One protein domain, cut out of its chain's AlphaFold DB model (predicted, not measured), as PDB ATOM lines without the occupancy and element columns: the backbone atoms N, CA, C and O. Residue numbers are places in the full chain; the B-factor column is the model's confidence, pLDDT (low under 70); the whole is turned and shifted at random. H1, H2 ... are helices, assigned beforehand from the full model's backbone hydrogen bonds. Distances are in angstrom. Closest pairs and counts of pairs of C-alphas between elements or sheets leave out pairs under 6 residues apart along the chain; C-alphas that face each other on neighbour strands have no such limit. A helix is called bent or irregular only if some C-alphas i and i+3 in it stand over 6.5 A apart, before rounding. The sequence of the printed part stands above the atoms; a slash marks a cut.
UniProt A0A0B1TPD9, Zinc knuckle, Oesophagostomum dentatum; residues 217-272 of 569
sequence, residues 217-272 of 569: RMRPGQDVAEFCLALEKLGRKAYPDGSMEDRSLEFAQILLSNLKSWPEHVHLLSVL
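What this domain is: This is residues 217 to 272 of the 569 residues of the protein "Zinc knuckle" of Oesophagostomum dentatum (UniProt A0A0B1TPD9). Three helices run back and forth as a flat zigzag, with H2 between H1 and the short H3, and the chain folds back after H1 and again after H2. H1 and H2 make a splayed helical hairpin, and H3 packs on the part of H2 at residues 252 to 256, while H1 and H3 have H2 between them. The printed part has 56 residues with three named helices, in the order H1, H2, H3, and no named strand; its class is all helix. It is compact, with a radius of gyration of the C-alphas of 11.6 A, and spans 34 by 25 by 14 A, only just flat.

Where its parts are: Begin at C-alpha 217, at (162.237, 184.926, 104.773), and go through residues 217 to 223, which come before the first named helix. Find C-alpha 224 at (162.406, 196.276, 105.042); from there H1, residues 224 to 238, runs 20.7 A to C-alpha 238. After a tight link of 5 residues, look for C-alpha 244 at (147.685, 192.112, 94.770), where H2, residues 244 to 258, begins; it is 18.9 A long. H2 is irregular: C-alphas 246 and 249 are 8.0 A apart, where a regular helix has about 5 A. A short link of 6 residues leads to H3, residues 265 to 272, which ends at C-alpha 272, at (144.668, 193.158, 110.106).

How they stand to each other: Start at H1, which only just touches H2, with 3 pairs of C-alphas within 8 A, and does so with residues 231 to 236 alone. Their closest C-alphas, those of Gly 235 and Met 244, are 7.3 A apart. The two run opposite ways at a steep tilt of 45 degrees, as a helical hairpin. Go on to residues 252 to 256, with which alone H2 touches H3; the closest C-alphas, those of Leu 256 and Leu 268, are 6.9 A apart. H2 and H3, also a helical hairpin, run opposite ways at a shallow tilt of 33 degrees, only just short of steep. H1 and H3 are apart. In the backbones of H1 and H3 every O i to N i+4 pair is within hydrogen-bond range; in H2 9 of 11 are.

The domain as a whole: The two C-alphas farthest apart are those of Asp 241 and Pro 263, at 34.3 A, and from C-alpha 217 to C-alpha 272 it is 20.1 A. The printed part has no cut and no long link. In the B-factor column you will find a mean pLDDT of the printed part of 76.1. The model's confidence is under 70 at residues 241 to 245, 261, 263 and 266 to 272, and the mean for H3 is 65.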
ATOM      1  N   ARG A 217     161.740 184.420 103.494       85.19
ATOM      2  CA  ARG A 217     162.237 184.926 104.773       85.19
ATOM      3  C   ARG A 217     163.135 186.135 104.587       85.19
ATOM      4  O   ARG A 217     163.940 186.166 103.658       85.19
ATOM      5  N   MET A 218     163.011 187.099 105.493       84.00
ATOM      6  CA  MET A 218     163.876 188.276 105.510       84.00
ATOM      7  C   MET A 218     165.308 187.861 105.857       84.00
ATOM      8  O   MET A 218     165.533 187.100 106.806       84.00
ATOM      9  N   ARG A 219     166.283 188.326 105.069       83.00
ATOM     10  CA  ARG A 219     167.697 187.993 105.285       83.00
ATOM     11  C   ARG A 219     168.298 188.858 106.406       83.00
ATOM     12  O   ARG A 219     167.862 189.994 106.594       83.00
ATOM     13  N   PRO A 220     169.319 188.374 107.139       72.94
ATOM     14  CA  PRO A 220     170.023 189.193 108.126       72.94
ATOM     15  C   PRO A 220     170.675 190.411 107.451       72.94
ATOM     16  O   PRO A 220     171.512 190.240 106.570       72.94
ATOM     17  N   GLY A 221     170.288 191.626 107.855       73.69
ATOM     18  CA  GLY A 221     170.812 192.883 107.299       73.69
ATOM     19  C   GLY A 221     170.097 193.409 106.048       73.69
ATOM     20  O   GLY A 221     170.518 194.432 105.521       73.69
ATOM     21  N   GLN A 222     169.035 192.741 105.585       82.50
ATOM     22  CA  GLN A 222     168.187 193.235 104.497       82.50
ATOM     23  C   GLN A 222     167.291 194.379 104.984       82.50
ATOM     24  O   GLN A 222     166.729 194.298 106.080       82.50
ATOM     25  N   ASP A 223     167.135 195.416 104.161       80.56
ATOM     26  CA  ASP A 223     166.207 196.505 104.453       80.56
ATOM     27  C   ASP A 223     164.740 196.061 104.282       80.56
ATOM     28  O   ASP A 223     164.410 195.221 103.439       80.56
ATOM     29  N   VAL A 224     163.833 196.633 105.080       81.88
ATOM     30  CA  VAL A 224     162.406 196.276 105.042       81.88
ATOM     31  C   VAL A 224     161.779 196.634 103.689       81.88
ATOM     32  O   VAL A 224     160.959 195.864 103.190       81.88
ATOM     33  N   ALA A 225     162.178 197.744 103.056       80.19
ATOM     34  CA  ALA A 225     161.678 198.112 101.733       80.19
ATOM     35  C   ALA A 225     162.172 197.133 100.658       80.19
ATOM     36  O   ALA A 225     161.387 196.693  99.819       80.19
ATOM     37  N   GLU A 226     163.438 196.716 100.736       75.19
ATOM     38  CA  GLU A 226     164.008 195.699  99.845       75.19
ATOM     39  C   GLU A 226     163.276 194.352  99.984       75.19
ATOM     40  O   GLU A 226     162.976 193.687  98.990       75.19
ATOM     41  N   PHE A 227     162.921 193.961 101.213       86.00
ATOM     42  CA  PHE A 227     162.112 192.768 101.464       86.00
ATOM     43  C   PHE A 227     160.689 192.890 100.890       86.00
ATOM     44  O   PHE A 227     160.194 191.942 100.277       86.00
ATOM     45  N   CYS A 228     160.040 194.047 101.044       82.56
ATOM     46  CA  CYS A 228     158.713 194.309 100.480       82.56
ATOM     47  C   CYS A 228     158.713 194.271  98.945       82.56
ATOM     48  O   CYS A 228     157.814 193.671  98.358       82.56
ATOM     49  N   LEU A 229     159.742 194.825  98.294       80.62
ATOM     50  CA  LEU A 229     159.909 194.748  96.839       80.62
ATOM     51  C   LEU A 229     160.099 193.300  96.366       80.62
ATOM     52  O   LEU A 229     159.505 192.883  95.370       80.62
ATOM     53  N   ALA A 230     160.877 192.499  97.102       83.25
ATOM     54  CA  ALA A 230     161.045 191.078  96.803       83.25
ATOM     55  C   ALA A 230     159.728 190.293  96.958       83.25
ATOM     56  O   ALA A 230     159.405 189.456  96.112       83.25
ATOM     57  N   LEU A 231     158.950 190.586  98.008       86.44
ATOM     58  CA  LEU A 231     157.619 190.014  98.229       86.44
ATOM     59  C   LEU A 231     156.657 190.378  97.090       86.44
ATOM     60  O   LEU A 231     155.936 189.513  96.595       86.44
ATOM     61  N   GLU A 232     156.673 191.636  96.651       82.38
ATOM     62  CA  GLU A 232     155.826 192.134  95.570       82.38
ATOM     63  C   GLU A 232     156.175 191.480  94.226       82.38
ATOM     64  O   GLU A 232     155.289 190.944  93.554       82.38
ATOM     65  N   LYS A 233     157.466 191.446  93.862       80.69
ATOM     66  CA  LYS A 233     157.941 190.815  92.619       80.69
ATOM     67  C   LYS A 233     157.537 189.340  92.562       80.69
ATOM     68  O   LYS A 233     157.045 188.857  91.540       80.69
ATOM     69  N   LEU A 234     157.700 188.623  93.672       83.19
ATOM     70  CA  LEU A 234     157.354 187.208  93.762       83.19
ATOM     71  C   LEU A 234     155.833 186.980  93.774       83.19
ATOM     72  O   LEU A 234     155.353 186.019  93.173       83.19
ATOM     73  N   GLY A 235     155.073 187.891  94.389       81.44
ATOM     74  CA  GLY A 235     153.610 187.905  94.374       81.44
ATOM     75  C   GLY A 235     153.034 188.035  92.964       81.44
ATOM     76  O   GLY A 235     152.190 187.225  92.580       81.44
ATOM     77  N   ARG A 236     153.558 188.966  92.154       78.50
ATOM     78  CA  ARG A 236     153.164 189.132  90.741       78.50
ATOM     79  C   ARG A 236     153.477 187.887  89.900       78.50
ATOM     80  O   ARG A 236     152.682 187.495  89.054       78.50
ATOM     81  N   LYS A 237     154.601 187.213  90.175       78.12
ATOM     82  CA  LYS A 237     154.993 185.964  89.492       78.12
ATOM     83  C   LYS A 237     154.132 184.761  89.904       78.12
ATOM     84  O   LYS A 237     153.875 183.871  89.095       78.12
ATOM     85  N   ALA A 238     153.686 184.727  91.159       80.12
ATOM     86  CA  ALA A 238     152.795 183.697  91.691       80.12
ATOM     87  C   ALA A 238     151.347 183.857  91.193       80.12
ATOM     88  O   ALA A 238     150.676 182.854  90.927       80.12
ATOM     89  N   TYR A 239     150.885 185.102  91.033       78.00
ATOM     90  CA  TYR A 239     149.507 185.450  90.682       78.00
ATOM     91  C   TYR A 239     149.446 186.496  89.551       78.00
ATOM     92  O   TYR A 239     149.082 187.640  89.805       78.00
ATOM     93  N   PRO A 240     149.760 186.125  88.297       70.56
ATOM     94  CA  PRO A 240     149.747 187.068  87.174       70.56
ATOM     95  C   PRO A 240     148.338 187.562  86.801       70.56
ATOM     96  O   PRO A 240     148.193 188.685  86.333       70.56
ATOM     97  N   ASP A 241     147.303 186.749  87.043       68.75
ATOM     98  CA  ASP A 241     145.910 187.055  86.669       68.75
ATOM     99  C   ASP A 241     145.091 187.692  87.812       68.75
ATOM    100  O   ASP A 241     143.895 187.942  87.661       68.75
ATOM    101  N   GLY A 242     145.696 187.887  88.988       65.38
ATOM    102  CA  GLY A 242     145.028 188.398  90.187       65.38
ATOM    103  C   GLY A 242     145.574 189.756  90.604       65.38
ATOM    104  O   GLY A 242     146.755 190.041  90.426       65.38
ATOM    105  N   SER A 243     144.729 190.593  91.204       63.84
ATOM    106  CA  SER A 243     145.221 191.820  91.827       63.84
ATOM    107  C   SER A 243     145.973 191.477  93.120       63.84
ATOM    108  O   SER A 243     145.635 190.519  93.822       63.84
ATOM    109  N   MET A 244     146.978 192.277  93.487       62.72
ATOM    110  CA  MET A 244     147.685 192.112  94.770       62.72
ATOM    111  C   MET A 244     146.732 192.232  95.979       62.72
ATOM    112  O   MET A 244     146.995 191.690  97.058       62.72
ATOM    113  N   GLU A 245     145.580 192.883  95.791       65.75
ATOM    114  CA  GLU A 245     144.517 193.002  96.789       65.75
ATOM    115  C   GLU A 245     143.875 191.646  97.127       65.75
ATOM    116  O   GLU A 245     143.643 191.339  98.298       65.75
ATOM    117  N   ASP A 246     143.687 190.773  96.133       70.06
ATOM    118  CA  ASP A 246     143.004 189.480  96.295       70.06
ATOM    119  C   ASP A 246     143.756 188.513  97.223       70.06
ATOM    120  O   ASP A 246     143.172 187.593  97.809       70.06
ATOM    121  N   ARG A 247     145.069 188.721  97.377       72.88
ATOM    122  CA  ARG A 247     145.970 187.922  98.224       72.88
ATOM    123  C   ARG A 247     146.628 188.731  99.335       72.88
ATOM    124  O   ARG A 247     147.538 188.237  99.996       72.88
ATOM    125  N   SER A 248     146.102 189.918  99.631       74.81
ATOM    126  CA  SER A 248     146.621 190.801 100.684       74.81
ATOM    127  C   SER A 248     146.758 190.126 102.050       74.81
ATOM    128  O   SER A 248     147.684 190.432 102.793       74.81
ATOM    129  N   LEU A 249     145.892 189.161 102.379       77.94
ATOM    130  CA  LEU A 249     145.991 188.407 103.632       77.94
ATOM    131  C   LEU A 249     147.230 187.492 103.687       77.94
ATOM    132  O   LEU A 249     147.836 187.360 104.746       77.94
ATOM    133  N   GLU A 250     147.613 186.875 102.566       79.44
ATOM    134  CA  GLU A 250     148.793 186.002 102.469       79.44
ATOM    135  C   GLU A 250     150.078 186.831 102.588       79.44
ATOM    136  O   GLU A 250     150.949 186.511 103.398       79.44
ATOM    137  N   PHE A 251     150.142 187.974 101.897       84.75
ATOM    138  CA  PHE A 251     151.254 188.920 102.031       84.75
ATOM    139  C   PHE A 251     151.368 189.482 103.448       84.75
ATOM    140  O   PHE A 251     152.459 189.517 104.016       84.75
ATOM    141  N   ALA A 252     150.245 189.857 104.062       82.12
ATOM    142  CA  ALA A 252     150.242 190.373 105.423       82.12
ATOM    143  C   ALA A 252     150.704 189.317 106.443       82.12
ATOM    144  O   ALA A 252     151.423 189.649 107.382       82.12
ATOM    145  N   GLN A 253     150.372 188.035 106.248       81.50
ATOM    146  CA  GLN A 253     150.897 186.946 107.080       81.50
ATOM    147  C   GLN A 253     152.414 186.765 106.916       81.50
ATOM    148  O   GLN A 253     153.120 186.609 107.916       81.50
ATOM    149  N   ILE A 254     152.930 186.831 105.685       85.12
ATOM    150  CA  ILE A 254     154.374 186.748 105.413       85.12
ATOM    151  C   ILE A 254     155.108 187.922 106.078       85.12
ATOM    152  O   ILE A 254     156.092 187.696 106.785       85.12
ATOM    153  N   LEU A 255     154.589 189.145 105.952       86.19
ATOM    154  CA  LEU A 255     155.130 190.335 106.614       86.19
ATOM    155  C   LEU A 255     155.102 190.198 108.142       86.19
ATOM    156  O   LEU A 255     156.125 190.391 108.792       86.19
ATOM    157  N   LEU A 256     153.975 189.780 108.724       80.44
ATOM    158  CA  LEU A 256     153.858 189.578 110.172       80.44
ATOM    159  C   LEU A 256     154.788 188.491 110.711       80.44
ATOM    160  O   LEU A 256     155.217 188.565 111.860       80.44
ATOM    161  N   SER A 257     155.072 187.455 109.923       82.75
ATOM    162  CA  SER A 257     155.978 186.383 110.343       82.75
ATOM    163  C   SER A 257     157.447 186.812 110.335       82.75
ATOM    164  O   SER A 257     158.192 186.382 111.216       82.75
ATOM    165  N   ASN A 258     157.834 187.684 109.402       84.88
ATOM    166  CA  ASN A 258     159.218 188.107 109.192       84.88
ATOM    167  C   ASN A 258     159.593 189.391 109.940       84.88
ATOM    168  O   ASN A 258     160.730 189.532 110.381       84.88
ATOM    169  N   LEU A 259     158.641 190.303 110.137       83.12
ATOM    170  CA  LEU A 259     158.891 191.617 110.727       83.12
ATOM    171  C   LEU A 259     158.628 191.670 112.236       83.12
ATOM    172  O   LEU A 259     158.601 192.752 112.798       83.12
ATOM    173  N   LYS A 260     158.471 190.540 112.940       77.06
ATOM    174  CA  LYS A 260     158.172 190.536 114.393       77.06
ATOM    175  C   LYS A 260     159.168 191.328 115.246       77.06
ATOM    176  O   LYS A 260     158.798 191.836 116.299       77.06
ATOM    177  N   SER A 261     160.431 191.389 114.830       69.44
ATOM    178  CA  SER A 261     161.486 192.138 115.522       69.44
ATOM    179  C   SER A 261     161.571 193.609 115.104       69.44
ATOM    180  O   SER A 261     162.324 194.359 115.718       69.44
ATOM    181  N   TRP A 262     160.831 194.029 114.073       77.00
ATOM    182  CA  TRP A 262     160.792 195.413 113.605       77.00
ATOM    183  C   TRP A 262     159.878 196.244 114.524       77.00
ATOM    184  O   TRP A 262     158.738 195.831 114.751       77.00
ATOM    185  N   PRO A 263     160.328 197.379 115.090       62.66
ATOM    186  CA  PRO A 263     159.561 198.134 116.090       62.66
ATOM    187  C   PRO A 263     158.147 198.527 115.630       62.66
ATOM    188  O   PRO A 263     157.203 198.519 116.420       62.66
ATOM    189  N   GLU A 264     157.978 198.789 114.338       70.06
ATOM    190  CA  GLU A 264     156.739 199.256 113.721       70.06
ATOM    191  C   GLU A 264     155.803 198.116 113.266       70.06
ATOM    192  O   GLU A 264     154.709 198.378 112.759       70.06
ATOM    193  N   HIS A 265     156.152 196.840 113.490       71.44
ATOM    194  CA  HIS A 265     155.318 195.688 113.095       71.44
ATOM    195  C   HIS A 265     153.931 195.660 113.755       71.44
ATOM    196  O   HIS A 265     152.999 195.029 113.251       71.44
ATOM    197  N   VAL A 266     153.770 196.368 114.875       64.94
ATOM    198  CA  VAL A 266     152.492 196.528 115.579       64.94
ATOM    199  C   VAL A 266     151.459 197.235 114.689       64.94
ATOM    200  O   VAL A 266     150.265 196.937 114.767       64.94
ATOM    201  N   HIS A 267     151.904 198.104 113.773       67.75
ATOM    202  CA  HIS A 267     151.026 198.753 112.802       67.75
ATOM    203  C   HIS A 267     150.423 197.742 111.814       67.75
ATOM    204  O   HIS A 267     149.223 197.803 111.549       67.75
ATOM    205  N   LEU A 268     151.189 196.744 111.358       66.44
ATOM    206  CA  LEU A 268     150.680 195.666 110.492       66.44
ATOM    207  C   LEU A 268     149.578 194.843 111.184       66.44
ATOM    208  O   LEU A 268     148.556 194.531 110.570       66.44
ATOM    209  N   LEU A 269     149.736 194.547 112.481       63.97
ATOM    210  CA  LEU A 269     148.703 193.871 113.282       63.97
ATOM    211  C   LEU A 269     147.430 194.718 113.405       63.97
ATOM    212  O   LEU A 269     146.322 194.185 113.333       63.97
ATOM    213  N   SER A 270     147.572 196.036 113.557       60.22
ATOM    214  CA  SER A 270     146.428 196.946 113.684       60.22
ATOM    215  C   SER A 270     145.582 197.033 112.407       60.22
ATOM    216  O   SER A 270     144.355 197.101 112.495       60.22
ATOM    217  N   VAL A 271     146.212 196.941 111.229       62.94
ATOM    218  CA  VAL A 271     145.519 196.910 109.929       62.94
ATOM    219  C   VAL A 271     144.743 195.602 109.755       62.94
ATOM    220  O   VAL A 271     143.605 195.620 109.291       62.94
ATOM    221  N   LEU A 272     145.314 194.473 110.187       61.56
ATOM    222  CA  LEU A 272     144.668 193.158 110.106       61.56
ATOM    223  C   LEU A 272     143.532 192.954 111.123       61.56
ATOM    224  O   LEU A 272     142.581 192.231 110.832       61.56
TER     225      LEU A 272